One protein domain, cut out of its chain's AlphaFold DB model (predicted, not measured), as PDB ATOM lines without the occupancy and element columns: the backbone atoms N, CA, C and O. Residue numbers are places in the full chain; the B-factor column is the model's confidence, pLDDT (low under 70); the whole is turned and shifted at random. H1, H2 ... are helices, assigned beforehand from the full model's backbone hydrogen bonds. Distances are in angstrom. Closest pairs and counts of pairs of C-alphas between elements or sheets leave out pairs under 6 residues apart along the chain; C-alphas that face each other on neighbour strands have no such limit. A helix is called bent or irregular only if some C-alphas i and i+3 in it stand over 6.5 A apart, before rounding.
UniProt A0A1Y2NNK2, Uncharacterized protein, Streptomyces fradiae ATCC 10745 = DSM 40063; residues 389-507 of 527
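This is residues 389 to 507 of the 527 residues of an uncharacterized protein of Streptomyces fradiae ATCC 10745 = DSM 40063 (UniProt A0A1Y2NNK2). The long arm H2b runs through the middle; H3 folds back beside it, the hairpin of H4 and H5 packs across it, and before it H2a makes a corner with H1. The printed part has 119 residues, 100 of them in five named helices, with no named strand; its class is all helix, and it is compact, with a radius of gyration of the C-alphas of 15.0 A and spans of 41 by 36 by 27 A.

Start at H1, residues 389 to 407; its residues 401 to 405 alone touch H2a, residues 412 to 421, about perpendicular at 73 degrees, closest C-alphas Ala 405 and Arg 412, 5.3 A. By its hydrogen bonds H2, residues 412 to 446, was assigned as one helix, but it is bent: C-alphas 421 and 424 are 9.3 A apart. Its arm H2b, residues 424 to 446, forms a hairpin with H3, residues 452 to 467, at a shallow tilt of 8 degrees, closest C-alphas Arg 445 and Arg 454, 5.3 A. H4, residues 474 to 488, and H5, residues 492 to 506, form another, at 10 degrees, closest C-alphas Leu 482 and Thr 495, 6.5 A. H5 touches H2b about perpendicular at 85 degrees, with residues 429 to 437 of H2b alone, closest C-alphas Gly 433 and Val 502, 4.0 A. In these helices and arms every O i to N i+4 pair is within hydrogen-bond range.

Find C-alpha 389 at (-39.345, 64.211, 83.980), where H1 begins its 26.9 A; H2b runs 32.0 A, and H5 ends at C-alpha 506, (-21.289, 44.609, 89.025).

The printed part has no cut and no long link; pLDDT is under 70 at residues 450 to 451 and 487 to 490.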
ATOM      1  N   ILE A 389     -39.938  65.246  84.842       82.38
ATOM      2  CA  ILE A 389     -39.345  64.211  83.980       82.38
ATOM      3  C   ILE A 389     -37.850  64.478  83.778       82.38
ATOM      4  O   ILE A 389     -37.039  63.571  83.946       82.38
ATOM      5  N   ASP A 390     -37.465  65.722  83.490       86.25
ATOM      6  CA  ASP A 390     -36.063  66.095  83.294       86.25
ATOM      7  C   ASP A 390     -35.244  65.967  84.583       86.25
ATOM      8  O   ASP A 390     -34.067  65.611  84.534       86.25
ATOM      9  N   ALA A 391     -35.840  66.282  85.737       85.31
ATOM     10  CA  ALA A 391     -35.205  66.095  87.037       85.31
ATOM     11  C   ALA A 391     -35.040  64.606  87.369       85.31
ATOM     12  O   ALA A 391     -33.957  64.202  87.783       85.31
ATOM     13  N   ALA A 392     -36.063  63.783  87.124       83.06
ATOM     14  CA  ALA A 392     -36.002  62.337  87.323       83.06
ATOM     15  C   ALA A 392     -34.975  61.676  86.390       83.06
ATOM     16  O   ALA A 392     -34.193  60.836  86.829       83.06
ATOM     17  N   ARG A 393     -34.915  62.100  85.119       85.56
ATOM     18  CA  ARG A 393     -33.903  61.634  84.161       85.56
ATOM     19  C   ARG A 393     -32.490  61.986  84.621       85.56
ATOM     20  O   ARG A 393     -31.616  61.130  84.565       85.56
ATOM     21  N   ARG A 394     -32.275  63.219  85.096       88.56
ATOM     22  CA  ARG A 394     -30.983  63.652  85.652       88.56
ATOM     23  C   ARG A 394     -30.603  62.857  86.896       88.56
ATOM     24  O   ARG A 394     -29.501  62.337  86.942       88.56
ATOM     25  N   ALA A 395     -31.528  62.687  87.837       88.19
ATOM     26  CA  ALA A 395     -31.291  61.906  89.048       88.19
ATOM     27  C   ALA A 395     -30.943  60.438  88.739       88.19
ATOM     28  O   ALA A 395     -30.074  59.870  89.391       88.19
ATOM     29  N   ARG A 396     -31.583  59.836  87.726       86.62
ATOM     30  CA  ARG A 396     -31.276  58.468  87.289       86.62
ATOM     31  C   ARG A 396     -29.893  58.363  86.641       86.62
ATOM     32  O   ARG A 396     -29.158  57.435  86.959       86.62
ATOM     33  N   GLU A 397     -29.526  59.313  85.777       90.38
ATOM     34  CA  GLU A 397     -28.172  59.363  85.200       90.38
ATOM     35  C   GLU A 397     -27.122  59.573  86.305       90.38
ATOM     36  O   GLU A 397     -26.119  58.867  86.338       90.38
ATOM     37  N   ASP A 398     -27.375  60.479  87.255       93.56
ATOM     38  CA  ASP A 398     -26.484  60.740  88.389       93.56
ATOM     39  C   ASP A 398     -26.293  59.496  89.270       93.56
ATOM     40  O   ASP A 398     -25.159  59.168  89.618       93.56
ATOM     41  N   ALA A 399     -27.369  58.764  89.575       93.38
ATOM     42  CA  ALA A 399     -27.297  57.519  90.341       93.38
ATOM     43  C   ALA A 399     -26.480  56.436  89.616       93.38
ATOM     44  O   ALA A 399     -25.701  55.725  90.251       93.38
ATOM     45  N   LEU A 400     -26.613  56.325  88.289       94.25
ATOM     46  CA  LEU A 400     -25.792  55.411  87.493       94.25
ATOM     47  C   LEU A 400     -24.311  55.816  87.517       94.25
ATOM     48  O   LEU A 400     -23.447  54.954  87.682       94.25
ATOM     49  N   VAL A 401     -24.009  57.110  87.374       95.94
ATOM     50  CA  VAL A 401     -22.632  57.622  87.441       95.94
ATOM     51  C   VAL A 401     -22.017  57.337  88.809       95.94
ATOM     52  O   VAL A 401     -20.886  56.855  88.870       95.94
ATOM     53  N   ASP A 402     -22.747  57.603  89.893       95.50
ATOM     54  CA  ASP A 402     -22.271  57.358  91.256       95.50
ATOM     55  C   ASP A 402     -22.045  55.857  91.504       95.50
ATOM     56  O   ASP A 402     -21.008  55.472  92.045       95.50
ATOM     57  N   ALA A 403     -22.943  54.993  91.016       94.50
ATOM     58  CA  ALA A 403     -22.778  53.544  91.115       94.50
ATOM     59  C   ALA A 403     -21.570  53.023  90.315       94.50
ATOM     60  O   ALA A 403     -20.838  52.159  90.796       94.50
ATOM     61  N   LEU A 404     -21.328  53.547  89.108       94.56
ATOM     62  CA  LEU A 404     -20.146  53.197  88.311       94.56
ATOM     63  C   LEU A 404     -18.852  53.702  88.953       94.56
ATOM     64  O   LEU A 404     -17.837  53.008  88.903       94.56
ATOM     65  N   ALA A 405     -18.882  54.898  89.544       94.44
ATOM     66  CA  ALA A 405     -17.745  55.468  90.253       94.44
ATOM     67  C   ALA A 405     -17.337  54.584  91.438       94.44
ATOM     68  O   ALA A 405     -16.172  54.200  91.546       94.44
ATOM     69  N   ASP A 406     -18.309  54.194  92.262       93.31
ATOM     70  CA  ASP A 406     -18.085  53.333  93.423       93.31
ATOM     71  C   ASP A 406     -17.562  51.943  93.012       93.31
ATOM     72  O   ASP A 406     -16.460  51.539  93.394       93.31
ATOM     73  N   ARG A 407     -18.291  51.240  92.135       92.94
ATOM     74  CA  ARG A 407     -17.960  49.860  91.728       92.94
ATOM     75  C   ARG A 407     -16.675  49.764  90.908       92.94
ATOM     76  O   ARG A 407     -15.892  48.837  91.090       92.94
ATOM     77  N   GLY A 408     -16.450  50.719  90.005       87.88
ATOM     78  CA  GLY A 408     -15.274  50.760  89.134       87.88
ATOM     79  C   GLY A 408     -14.040  51.382  89.787       87.88
ATOM     80  O   GLY A 408     -12.995  51.464  89.142       87.88
ATOM     81  N   ARG A 409     -14.146  51.857  91.041       89.81
ATOM     82  CA  ARG A 409     -13.110  52.655  91.726       89.81
ATOM     83  C   ARG A 409     -12.662  53.861  90.889       89.81
ATOM     84  O   ARG A 409     -11.479  54.198  90.830       89.81
ATOM     85  N   LEU A 410     -13.625  54.490  90.220       91.69
ATOM     86  CA  LEU A 410     -13.436  55.666  89.382       91.69
ATOM     87  C   LEU A 410     -13.863  56.917  90.152       91.69
ATOM     88  O   LEU A 410     -14.698  56.878  91.050       91.69
ATOM     89  N   THR A 411     -13.351  58.073  89.750       94.56
ATOM     90  CA  THR A 411     -13.993  59.339  90.125       94.56
ATOM     91  C   THR A 411     -15.317  59.501  89.372       94.56
ATOM     92  O   THR A 411     -15.474  58.998  88.256       94.56
ATOM     93  N   ARG A 412     -16.251  60.288  89.923       95.62
ATOM     94  CA  ARG A 412     -17.522  60.635  89.254       95.62
ATOM     95  C   ARG A 412     -17.304  61.169  87.829       95.62
ATOM     96  O   ARG A 412     -18.016  60.793  86.904       95.62
ATOM     97  N   THR A 413     -16.276  61.999  87.627       95.88
ATOM     98  CA  THR A 413     -15.909  62.545  86.308       95.88
ATOM     99  C   THR A 413     -15.452  61.461  85.331       95.88
ATOM    100  O   THR A 413     -15.845  61.489  84.167       95.88
ATOM    101  N   GLN A 414     -14.657  60.489  85.786       93.75
ATOM    102  CA  GLN A 414     -14.222  59.362  84.952       93.75
ATOM    103  C   GLN A 414     -15.389  58.434  84.594       93.75
ATOM    104  O   GLN A 414     -15.492  58.017  83.443       93.75
ATOM    105  N   ALA A 415     -16.294  58.159  85.536       94.88
ATOM    106  CA  ALA A 415     -17.500  57.374  85.275       94.88
ATOM    107  C   ALA A 415     -18.416  58.055  84.239       94.88
ATOM    108  O   ALA A 415     -18.855  57.416  83.281       94.88
ATOM    109  N   ALA A 416     -18.631  59.370  84.360       95.62
ATOM    110  CA  ALA A 416     -19.390  60.141  83.375       95.62
ATOM    111  C   ALA A 416     -18.714  60.150  81.989       95.62
ATOM    112  O   ALA A 416     -19.383  59.963  80.971       95.62
ATOM    113  N   ALA A 417     -17.386  60.314  81.934       93.69
ATOM    114  CA  ALA A 417     -16.628  60.249  80.683       93.69
ATOM    115  C   ALA A 417     -16.722  58.864  80.024       93.69
ATOM    116  O   ALA A 417     -16.877  58.777  78.807       93.69
ATOM    117  N   ARG A 418     -16.710  57.790  80.823       93.62
ATOM    118  CA  ARG A 418     -16.904  56.413  80.352       93.62
ATOM    119  C   ARG A 418     -18.285  56.234  79.721       93.62
ATOM    120  O   ARG A 418     -18.375  55.764  78.593       93.62
ATOM    121  N   LEU A 419     -19.355  56.686  80.380       94.62
ATOM    122  CA  LEU A 419     -20.705  56.661  79.799       94.62
ATOM    123  C   LEU A 419     -20.807  57.477  78.500       94.62
ATOM    124  O   LEU A 419     -21.515  57.078  77.574       94.62
ATOM    125  N   ALA A 420     -20.124  58.620  78.416       93.56
ATOM    126  CA  ALA A 420     -20.103  59.436  77.205       93.56
ATOM    127  C   ALA A 420     -19.346  58.746  76.058       93.56
ATOM    128  O   ALA A 420     -19.850  58.704  74.939       93.56
ATOM    129  N   GLN A 421     -18.174  58.171  76.341       93.62
ATOM    130  CA  GLN A 421     -17.337  57.486  75.355       93.62
ATOM    131  C   GLN A 421     -17.986  56.198  74.834       93.62
ATOM    132  O   GLN A 421     -17.996  55.976  73.629       93.62
ATOM    133  N   GLY A 422     -18.541  55.374  75.728       91.25
ATOM    134  CA  GLY A 422     -19.182  54.104  75.371       91.25
ATOM    135  C   GLY A 422     -20.550  54.253  74.693       91.25
ATOM    136  O   GLY A 422     -21.064  53.296  74.113       91.25
ATOM    137  N   GLY A 423     -21.153  55.446  74.754       93.06
ATOM    138  CA  GLY A 423     -22.381  55.777  74.030       93.06
ATOM    139  C   GLY A 423     -23.590  54.913  74.407       93.06
ATOM    140  O   GLY A 423     -23.792  54.553  75.569       93.06
ATOM    141  N   GLU A 424     -24.447  54.634  73.424       92.69
ATOM    142  CA  GLU A 424     -25.659  53.820  73.608       92.69
ATOM    143  C   GLU A 424     -25.351  52.330  73.781       92.69
ATOM    144  O   GLU A 424     -26.045  51.654  74.539       92.69
ATOM    145  N   ASP A 425     -24.302  51.819  73.132       92.62
ATOM    146  CA  ASP A 425     -23.940  50.401  73.205       92.62
ATOM    147  C   ASP A 425     -23.486  50.010  74.615       92.62
ATOM    148  O   ASP A 425     -23.920  48.983  75.142       92.62
ATOM    149  N   TYR A 426     -22.697  50.867  75.273       95.25
ATOM    150  CA  TYR A 426     -22.305  50.637  76.662       95.25
ATOM    151  C   TYR A 426     -23.489  50.754  77.628       95.25
ATOM    152  O   TYR A 426     -23.633  49.936  78.535       95.25
ATOM    153  N   ARG A 427     -24.391  51.721  77.408       94.31
ATOM    154  CA  ARG A 427     -25.624  51.838  78.207       94.31
ATOM    155  C   ARG A 427     -26.499  50.598  78.071       94.31
ATOM    156  O   ARG A 427     -26.921  50.055  79.083       94.31
ATOM    157  N   ARG A 428     -26.677  50.087  76.848       93.56
ATOM    158  CA  ARG A 428     -27.423  48.847  76.597       93.56
ATOM    159  C   ARG A 428     -26.814  47.664  77.344       93.56
ATOM    160  O   ARG A 428     -27.554  46.867  77.911       93.56
ATOM    161  N   LEU A 429     -25.485  47.550  77.359       94.19
ATOM    162  CA  LEU A 429     -24.796  46.504  78.113       94.19
ATOM    163  C   LEU A 429     -25.103  46.604  79.618       94.19
ATOM    164  O   LEU A 429     -25.466  45.604  80.235       94.19
ATOM    165  N   LEU A 430     -25.020  47.805  80.199       94.88
ATOM    166  CA  LEU A 430     -25.338  48.034  81.613       94.88
ATOM    167  C   LEU A 430     -26.820  47.770  81.930       94.88
ATOM    168  O   LEU A 430     -27.120  47.133  82.942       94.88
ATOM    169  N   ASP A 431     -27.735  48.189  81.053       92.44
ATOM    170  CA  ASP A 431     -29.175  47.935  81.179       92.44
ATOM    171  C   ASP A 431     -29.472  46.429  81.192       92.44
ATOM    172  O   ASP A 431     -30.273  45.955  81.997       92.44
ATOM    173  N   VAL A 432     -28.783  45.645  80.357       92.38
ATOM    174  CA  VAL A 432     -28.914  44.179  80.348       92.38
ATOM    175  C   VAL A 432     -28.378  43.557  81.633       92.38
ATOM    176  O   VAL A 432     -29.002  42.633  82.165       92.38
ATOM    177  N   GLY A 433     -27.256  44.058  82.157       93.56
ATOM    178  CA  GLY A 433     -26.716  43.617  83.445       93.56
ATOM    179  C   GLY A 433     -27.719  43.840  84.581       93.56
ATOM    180  O   GLY A 433     -28.065  42.897  85.297       93.56
ATOM    181  N   GLN A 434     -28.272  45.055  84.676       94.25
ATOM    182  CA  GLN A 434     -29.321  45.401  85.640       94.25
ATOM    183  C   GLN A 434     -30.574  44.531  85.464       94.25
ATOM    184  O   GLN A 434     -31.085  43.983  86.442       94.25
ATOM    185  N   ALA A 435     -31.057  44.370  84.228       90.38
ATOM    186  CA  ALA A 435     -32.253  43.589  83.922       90.38
ATOM    187  C   ALA A 435     -32.084  42.104  84.275       90.38
ATOM    188  O   ALA A 435     -33.025  41.475  84.754       90.38
ATOM    189  N   THR A 436     -30.888  41.545  84.088       91.12
ATOM    190  CA  THR A 436     -30.601  40.142  84.426       91.12
ATOM    191  C   THR A 436     -30.630  39.915  85.938       91.12
ATOM    192  O   THR A 436     -31.251  38.958  86.400       91.12
ATOM    193  N   ILE A 437     -30.030  40.821  86.719       93.12
ATOM    194  CA  ILE A 437     -30.081  40.767  88.192       93.12
ATOM    195  C   ILE A 437     -31.519  40.973  88.680       93.12
ATOM    196  O   ILE A 437     -32.000  40.218  89.525       93.12
ATOM    197  N   SER A 438     -32.229  41.956  88.114       90.62
ATOM    198  CA  SER A 438     -33.637  42.216  88.427       90.62
ATOM    199  C   SER A 438     -34.488  40.967  88.194       90.62
ATOM    200  O   SER A 438     -35.208  40.522  89.085       90.62
ATOM    201  N   ARG A 439     -34.330  40.308  87.041       87.75
ATOM    202  CA  ARG A 439     -35.044  39.071  86.709       87.75
ATOM    203  C   ARG A 439     -34.806  37.955  87.731       87.75
ATOM    204  O   ARG A 439     -35.770  37.319  88.147       87.75
ATOM    205  N   ALA A 440     -33.565  37.758  88.179       90.56
ATOM    206  CA  ALA A 440     -33.249  36.787  89.231       90.56
ATOM    207  C   ALA A 440     -33.958  37.117  90.559       90.56
ATOM    208  O   ALA A 440     -34.548  36.236  91.189       90.56
ATOM    209  N   LEU A 441     -33.963  38.394  90.957       90.00
ATOM    210  CA  LEU A 441     -34.683  38.863  92.145       90.00
ATOM    211  C   LEU A 441     -36.202  38.688  92.003       90.00
ATOM    212  O   LEU A 441     -36.850  38.261  92.957       90.00
ATOM    213  N   HIS A 442     -36.780  38.947  90.826       86.06
ATOM    214  CA  HIS A 442     -38.199  38.691  90.562       86.06
ATOM    215  C   HIS A 442     -38.543  37.203  90.691       86.06
ATOM    216  O   HIS A 442     -39.538  36.870  91.338       86.06
ATOM    217  N   THR A 443     -37.713  36.305  90.152       86.69
ATOM    218  CA  THR A 443     -37.891  34.853  90.315       86.69
ATOM    219  C   THR A 443     -37.830  34.437  91.787       86.69
ATOM    220  O   THR A 443     -38.712  33.711  92.245       86.69
ATOM    221  N   ALA A 444     -36.845  34.929  92.545       88.75
ATOM    222  CA  ALA A 444     -36.727  34.640  93.975       88.75
ATOM    223  C   ALA A 444     -37.925  35.179  94.777       88.75
ATOM    224  O   ALA A 444     -38.492  34.464  95.597       88.75
ATOM    225  N   ARG A 445     -38.359  36.412  94.489       86.19
ATOM    226  CA  ARG A 445     -39.519  37.052  95.125       86.19
ATOM    227  C   ARG A 445     -40.799  36.237  94.932       86.19
ATOM    228  O   ARG A 445     -41.522  36.031  95.897       86.19
ATOM    229  N   ARG A 446     -41.073  35.756  93.712       81.75
ATOM    230  CA  ARG A 446     -42.289  34.973  93.400       81.75
ATOM    231  C   ARG A 446     -42.304  33.587  94.038       81.75
ATOM    232  O   ARG A 446     -43.376  33.026  94.230       81.75
ATOM    233  N   ALA A 447     -41.135  33.032  94.347       85.94
ATOM    234  CA  ALA A 447     -41.034  31.755  95.045       85.94
ATOM    235  C   ALA A 447     -41.383  31.867  96.542       85.94
ATOM    236  O   ALA A 447     -41.593  30.841  97.189       85.94
ATOM    237  N   LEU A 448     -41.446  33.085  97.093       81.94
ATOM    238  CA  LEU A 448     -41.771  33.327  98.493       81.94
ATOM    239  C   LEU A 448     -43.268  33.620  98.693       81.94
ATOM    240  O   LEU A 448     -43.883  34.325  97.882       81.94
ATOM    241  N   PRO A 449     -43.864  33.152  99.806       77.06
ATOM    242  CA  PRO A 449     -45.182  33.613 100.223       77.06
ATOM    243  C   PRO A 449     -45.157  35.115 100.547       77.06
ATOM    244  O   PRO A 449     -44.100  35.723 100.737       77.06
ATOM    245  N   GLU A 450     -46.334  35.738 100.604       68.44
ATOM    246  CA  GLU A 450     -46.448  37.114 101.093       68.44
ATOM    247  C   GLU A 450     -45.904  37.229 102.522       68.44
ATOM    248  O   GLU A 450     -46.190  36.399 103.384       68.44
ATOM    249  N   GLY A 451     -45.075  38.247 102.769       69.38
ATOM    250  CA  GLY A 451     -44.434  38.433 104.065       69.38
ATOM    251  C   GLY A 451     -43.200  39.343 104.038       69.38
ATOM    252  O   GLY A 451     -42.864  39.931 102.998       69.38
ATOM    253  N   PRO A 452     -42.506  39.473 105.185       76.56
ATOM    254  CA  PRO A 452     -41.345  40.351 105.336       76.56
ATOM    255  C   PRO A 452     -40.191  40.021 104.383       76.56
ATOM    256  O   PRO A 452     -39.544  40.928 103.867       76.56
ATOM    257  N   GLU A 453     -39.957  38.741 104.092       81.75
ATOM    258  CA  GLU A 453     -38.866  38.297 103.212       81.75
ATOM    259  C   GLU A 453     -39.119  38.680 101.748       81.75
ATOM    260  O   GLU A 453     -38.269  39.307 101.112       81.75
ATOM    261  N   ARG A 454     -40.328  38.411 101.233       82.44
ATOM    262  CA  ARG A 454     -40.765  38.877  99.904       82.44
ATOM    263  C   ARG A 454     -40.699  40.406  99.808       82.44
ATOM    264  O   ARG A 454     -40.258  40.947  98.794       82.44
ATOM    265  N   THR A 455     -41.055  41.102 100.892       76.19
ATOM    266  CA  THR A 455     -40.945  42.565 101.008       76.19
ATOM    267  C   THR A 455     -39.495  43.059 100.969       76.19
ATOM    268  O   THR A 455     -39.218  44.065 100.316       76.19
ATOM    269  N   ALA A 456     -38.558  42.362 101.610       82.69
ATOM    270  CA  ALA A 456     -37.142  42.718 101.581       82.69
ATOM    271  C   ALA A 456     -36.546  42.572 100.171       82.69
ATOM    272  O   ALA A 456     -35.870  43.488  99.700       82.69
ATOM    273  N   ILE A 457     -36.859  41.481  99.457       86.69
ATOM    274  CA  ILE A 457     -36.434  41.307  98.053       86.69
ATOM    275  C   ILE A 457     -37.027  42.410  97.166       86.69
ATOM    276  O   ILE A 457     -36.342  42.943  96.292       86.69
ATOM    277  N   ARG A 458     -38.272  42.822  97.424       79.19
ATOM    278  CA  ARG A 458     -38.890  43.967  96.744       79.19
ATOM    279  C   ARG A 458     -38.131  45.275  96.995       79.19
ATOM    280  O   ARG A 458     -37.906  46.026  96.055       79.19
ATOM    281  N   HIS A 459     -37.709  45.556  98.225       82.31
ATOM    282  CA  HIS A 459     -36.886  46.740  98.493       82.31
ATOM    283  C   HIS A 459     -35.538  46.684  97.767       82.31
ATOM    284  O   HIS A 459     -35.114  47.691  97.208       82.31
ATOM    285  N   ALA A 460     -34.919  45.504  97.678       88.06
ATOM    286  CA  ALA A 460     -33.703  45.324  96.888       88.06
ATOM    287  C   ALA A 460     -33.928  45.581  95.382       88.06
ATOM    288  O   ALA A 460     -33.067  46.172  94.733       88.06
ATOM    289  N   LEU A 461     -35.086  45.197  94.828       86.69
ATOM    290  CA  LEU A 461     -35.478  45.535  93.453       86.69
ATOM    291  C   LEU A 461     -35.625  47.051  93.251       86.69
ATOM    292  O   LEU A 461     -35.068  47.592  92.296       86.69
ATOM    293  N   ASP A 462     -36.317  47.746  94.160       82.88
ATOM    294  CA  ASP A 462     -36.484  49.210  94.112       82.88
ATOM    295  C   ASP A 462     -35.135  49.929  94.100       82.88
ATOM    296  O   ASP A 462     -34.918  50.885  93.349       82.88
ATOM    297  N   ASP A 463     -34.232  49.444  94.944       88.31
ATOM    298  CA  ASP A 463     -32.900  49.988  95.148       88.31
ATOM    299  C   ASP A 463     -32.000  49.733  93.945       88.31
ATOM    300  O   ASP A 463     -31.296  50.641  93.496       88.31
ATOM    301  N   LEU A 464     -32.094  48.547  93.348       91.12
ATOM    302  CA  LEU A 464     -31.422  48.235  92.097       91.12
ATOM    303  C   LEU A 464     -31.929  49.118  90.953       91.12
ATOM    304  O   LEU A 464     -31.115  49.697  90.236       91.12
ATOM    305  N   MET A 465     -33.248  49.223  90.766       86.00
ATOM    306  CA  MET A 465     -33.856  49.890  89.607       86.00
ATOM    307  C   MET A 465     -33.723  51.413  89.647       86.00
ATOM    308  O   MET A 465     -33.428  52.028  88.621       86.00
ATOM    309  N   ASN A 466     -33.933  52.018  90.819       83.06
ATOM    310  CA  ASN A 466     -33.973  53.475  90.958       83.06
ATOM    311  C   ASN A 466     -32.635  54.067  91.395       83.06
ATOM    312  O   ASN A 466     -32.324  55.201  91.038       83.06
ATOM    313  N   ARG A 467     -31.871  53.326  92.206       88.12
ATOM    314  CA  ARG A 467     -30.669  53.839  92.878       88.12
ATOM    315  C   ARG A 467     -29.388  53.138  92.445       88.12
ATOM    316  O   ARG A 467     -28.325  53.523  92.913       88.12
ATOM    317  N   HIS A 468     -29.474  52.131  91.571       92.62
ATOM    318  CA  HIS A 468     -28.334  51.300  91.191       92.62
ATOM    319  C   HIS A 468     -27.592  50.764  92.432       92.62
ATOM    320  O   HIS A 468     -26.366  50.768  92.486       92.62
ATOM    321  N   LEU A 469     -28.313  50.295  93.453       91.56
ATOM    322  CA  LEU A 469     -27.705  49.617  94.602       91.56
ATOM    323  C   LEU A 469     -27.776  48.103  94.392       91.56
ATOM    324  O   LEU A 469     -28.832  47.564  94.065       91.56
ATOM    325  N   LEU A 470     -26.643  47.415  94.539       91.75
ATOM    326  CA  LEU A 470     -26.573  45.968  94.334       91.75
ATOM    327  C   LEU A 470     -26.953  45.215  95.612       91.75
ATOM    328  O   LEU A 470     -26.464  45.572  96.687       91.75
ATOM    329  N   PRO A 471     -27.734  44.124  95.518       90.50
ATOM    330  CA  PRO A 471     -27.741  43.133  96.584       90.50
ATOM    331  C   PRO A 471     -26.345  42.499  96.698       90.50
ATOM    332  O   PRO A 471     -25.649  42.343  95.694       90.50
ATOM    333  N   ALA A 472     -25.952  42.091  97.907       87.44
ATOM    334  CA  ALA A 472     -24.615  41.540  98.170       87.44
ATOM    335  C   ALA A 472     -24.248  40.352  97.253       87.44
ATOM    336  O   ALA A 472     -23.103  40.224  96.838       87.44
ATOM    337  N   ASP A 473     -25.242  39.547  96.868       89.31
ATOM    338  CA  ASP A 473     -25.067  38.336  96.058       89.31
ATOM    339  C   ASP A 473     -25.441  38.520  94.571       89.31
ATOM    340  O   ASP A 473     -25.734  37.538  93.887       89.31
ATOM    341  N   ALA A 474     -25.479  39.759  94.057       90.56
ATOM    342  CA  ALA A 474     -26.017  40.090  92.728       90.56
ATOM    343  C   ALA A 474     -25.482  39.211  91.580       90.56
ATOM    344  O   ALA A 474     -26.258  38.729  90.754       90.56
ATOM    345  N   GLU A 475     -24.167  38.990  91.531       91.06
ATOM    346  CA  GLU A 475     -23.525  38.194  90.479       91.06
ATOM    347  C   GLU A 475     -23.916  36.711  90.568       91.06
ATOM    348  O   GLU A 475     -24.268  36.096  89.559       91.06
ATOM    349  N   ARG A 476     -23.940  36.156  91.788       93.69
ATOM    350  CA  ARG A 476     -24.313  34.759  92.042       93.69
ATOM    351  C   ARG A 476     -25.758  34.489  91.627       93.69
ATOM    352  O   ARG A 476     -26.005  33.553  90.870       93.69
ATOM    353  N   ILE A 477     -26.703  35.317  92.083       92.38
ATOM    354  CA  ILE A 477     -28.132  35.110  91.786       92.38
ATOM    355  C   ILE A 477     -28.432  35.258  90.290       92.38
ATOM    356  O   ILE A 477     -29.254  34.519  89.748       92.38
ATOM    357  N   ALA A 478     -27.743  36.173  89.601       91.12
ATOM    358  CA  ALA A 478     -27.882  36.344  88.161       91.12
ATOM    359  C   ALA A 478     -27.292  35.153  87.389       91.12
ATOM    360  O   ALA A 478     -27.908  34.686  86.432       91.12
ATOM    361  N   GLY A 479     -26.137  34.632  87.821       90.75
ATOM    362  CA  GLY A 479     -25.528  33.426  87.255       90.75
ATOM    363  C   GLY A 479     -26.445  32.208  87.358       90.75
ATOM    364  O   GLY A 479     -26.757  31.593  86.341       90.75
ATOM    365  N   GLU A 480     -26.969  31.930  88.556       91.06
ATOM    366  CA  GLU A 480     -27.915  30.828  88.790       91.06
ATOM    367  C   GLU A 480     -29.187  30.957  87.934       91.06
ATOM    368  O   GLU A 480     -29.689  29.963  87.405       91.06
ATOM    369  N   GLN A 481     -29.708  32.179  87.767       89.94
ATOM    370  CA  GLN A 481     -30.867  32.425  86.907       89.94
ATOM    371  C   GLN A 481     -30.555  32.147  85.430       89.94
ATOM    372  O   GLN A 481     -31.372  31.551  84.727       89.94
ATOM    373  N   LEU A 482     -29.383  32.568  84.952       88.50
ATOM    374  CA  LEU A 482     -28.950  32.328  83.579       88.50
ATOM    375  C   LEU A 482     -28.721  30.837  83.298       88.50
ATOM    376  O   LEU A 482     -29.079  30.377  82.214       88.50
ATOM    377  N   ASP A 483     -28.181  30.088  84.258       86.88
ATOM    378  CA  ASP A 483     -27.937  28.645  84.128       86.88
ATOM    379  C   ASP A 483     -29.244  27.868  83.950       86.88
ATOM    380  O   ASP A 483     -29.374  27.084  83.008       86.88
ATOM    381  N   ARG A 484     -30.261  28.184  84.761       83.06
ATOM    382  CA  ARG A 484     -31.609  27.604  84.623       83.06
ATOM    383  C   ARG A 484     -32.245  27.895  83.257       83.06
ATOM    384  O   ARG A 484     -32.976  27.065  82.730       83.06
ATOM    385  N   GLU A 485     -31.985  29.068  82.678       77.56
ATOM    386  CA  GLU A 485     -32.563  29.478  81.387       77.56
ATOM    387  C   GLU A 485     -31.837  28.905  80.164       77.56
ATOM    388  O   GLU A 485     -32.461  28.689  79.117       77.56
ATOM    389  N   ILE A 486     -30.527  28.658  80.282       71.06
ATOM    390  CA  ILE A 486     -29.759  27.907  79.277       71.06
ATOM    391  C   ILE A 486     -30.366  26.517  79.105       71.06
ATOM    392  O   ILE A 486     -30.553  26.067  77.977       71.06
ATOM    393  N   GLU A 487     -30.694  25.856  80.216       60.47
ATOM    394  CA  GLU A 487     -31.283  24.517  80.203       60.47
ATOM    395  C   GLU A 487     -32.695  24.503  79.597       60.47
ATOM    396  O   GLU A 487     -33.111  23.486  79.044       60.47
ATOM    397  N   SER A 488     -33.425  25.627  79.651       59.53
ATOM    398  CA  SER A 488     -34.821  25.682  79.221       59.53
ATOM    399  C   SER A 488     -35.043  26.162  77.783       59.53
ATOM    400  O   SER A 488     -35.910  25.602  77.115       59.53
ATOM    401  N   THR A 489     -34.355  27.210  77.297       58.06
ATOM    402  CA  THR A 489     -34.783  27.897  76.048       58.06
ATOM    403  C   THR A 489     -33.787  28.872  75.382       58.06
ATOM    404  O   THR A 489     -34.065  29.313  74.263       58.06
ATOM    405  N   ARG A 490     -32.661  29.274  76.003       68.12
ATOM    406  CA  ARG A 490     -31.779  30.351  75.474       68.12
ATOM    407  C   ARG A 490     -30.520  29.821  74.761       68.12
ATOM    408  O   ARG A 490     -29.945  28.818  75.168       68.12
ATOM    409  N   SER A 491     -30.046  30.522  73.719       78.19
ATOM    410  CA  SER A 491     -28.787  30.171  73.040       78.19
ATOM    411  C   SER A 491     -27.554  30.413  73.936       78.19
ATOM    412  O   SER A 491     -27.519  31.405  74.673       78.19
ATOM    413  N   PRO A 492     -26.501  29.571  73.851       80.50
ATOM    414  CA  PRO A 492     -25.286  29.730  74.660       80.50
ATOM    415  C   PRO A 492     -24.599  31.093  74.492       80.50
ATOM    416  O   PRO A 492     -24.089  31.662  75.456       80.50
ATOM    417  N   GLU A 493     -24.621  31.648  73.279       83.06
ATOM    418  CA  GLU A 493     -24.013  32.945  72.958       83.06
ATOM    419  C   GLU A 493     -24.733  34.114  73.641       83.06
ATOM    420  O   GLU A 493     -24.082  35.006  74.192       83.06
ATOM    421  N   ALA A 494     -26.070  34.093  73.661       84.19
ATOM    422  CA  ALA A 494     -26.861  35.112  74.343       84.19
ATOM    423  C   ALA A 494     -26.614  35.073  75.856       84.19
ATOM    424  O   ALA A 494     -26.445  36.119  76.479       84.19
ATOM    425  N   THR A 495     -26.516  33.878  76.445       86.81
ATOM    426  CA  THR A 495     -26.203  33.760  77.872       86.81
ATOM    427  C   THR A 495     -24.785  34.218  78.195       86.81
ATOM    428  O   THR A 495     -24.590  34.937  79.175       86.81
ATOM    429  N   ALA A 496     -23.794  33.878  77.367       88.12
ATOM    430  CA  ALA A 496     -22.431  34.375  77.542       88.12
ATOM    431  C   ALA A 496     -22.372  35.912  77.477       88.12
ATOM    432  O   ALA A 496     -21.661  36.541  78.261       88.12
ATOM    433  N   TRP A 497     -23.155  36.533  76.588       89.38
ATOM    434  CA  TRP A 497     -23.277  37.987  76.540       89.38
ATOM    435  C   TRP A 497     -23.952  38.567  77.792       89.38
ATOM    436  O   TRP A 497     -23.394  39.493  78.376       89.38
ATOM    437  N   CYS A 498     -25.051  37.981  78.283       90.75
ATOM    438  CA  CYS A 498     -25.671  38.411  79.544       90.75
ATOM    439  C   CYS A 498     -24.725  38.268  80.747       90.75
ATOM    440  O   CYS A 498     -24.689  39.152  81.597       90.75
ATOM    441  N   ARG A 499     -23.913  37.201  80.815       93.25
ATOM    442  CA  ARG A 499     -22.904  37.045  81.879       93.25
ATOM    443  C   ARG A 499     -21.866  38.166  81.844       93.25
ATOM    444  O   ARG A 499     -21.552  38.726  82.888       93.25
ATOM    445  N   ARG A 500     -21.382  38.545  80.654       92.81
ATOM    446  CA  ARG A 500     -20.487  39.708  80.502       92.81
ATOM    447  C   ARG A 500     -21.164  41.011  80.919       92.81
ATOM    448  O   ARG A 500     -20.536  41.820  81.587       92.81
ATOM    449  N   ALA A 501     -22.432  41.194  80.558       94.25
ATOM    450  CA  ALA A 501     -23.213  42.363  80.951       94.25
ATOM    451  C   ALA A 501     -23.365  42.474  82.479       94.25
ATOM    452  O   ALA A 501     -23.184  43.550  83.039       94.25
ATOM    453  N   VAL A 502     -23.645  41.357  83.160       95.81
ATOM    454  CA  VAL A 502     -23.706  41.294  84.630       95.81
ATOM    455  C   VAL A 502     -22.343  41.602  85.245       95.81
ATOM    456  O   VAL A 502     -22.277  42.437  86.143       95.81
ATOM    457  N   ALA A 503     -21.267  40.987  84.746       94.25
ATOM    458  CA  ALA A 503     -19.916  41.219  85.253       94.25
ATOM    459  C   ALA A 503     -19.507  42.696  85.126       94.25
ATOM    460  O   ALA A 503     -19.086  43.299  86.109       94.25
ATOM    461  N   GLU A 504     -19.721  43.303  83.956       95.19
ATOM    462  CA  GLU A 504     -19.421  44.721  83.725       95.19
ATOM    463  C   GLU A 504     -20.307  45.648  84.571       95.19
ATOM    464  O   GLU A 504     -19.840  46.676  85.056       95.19
ATOM    465  N   TYR A 505     -21.577  45.297  84.789       95.44
ATOM    466  CA  TYR A 505     -22.464  46.084  85.645       95.44
ATOM    467  C   TYR A 505     -22.055  46.013  87.124       95.44
ATOM    468  O   TYR A 505     -22.104  47.025  87.826       95.44
ATOM    469  N   VAL A 506     -21.666  44.833  87.619       94.81
ATOM    470  CA  VAL A 506     -21.289  44.609  89.025       94.81
ATOM    471  C   VAL A 506     -19.895  45.153  89.329       94.81
ATOM    472  O   VAL A 506     -19.708  45.810  90.352       94.81
ATOM    473  N   SER A 507     -18.939  44.914  88.437       93.44
ATOM    474  CA  SER A 507     -17.536  45.285  88.596       93.44
ATOM    475  C   SER A 507     -16.981  45.802  87.263       93.44
ATOM    476  O   SER A 507     -16.356  45.032  86.528       93.44
TER     477      SER A 507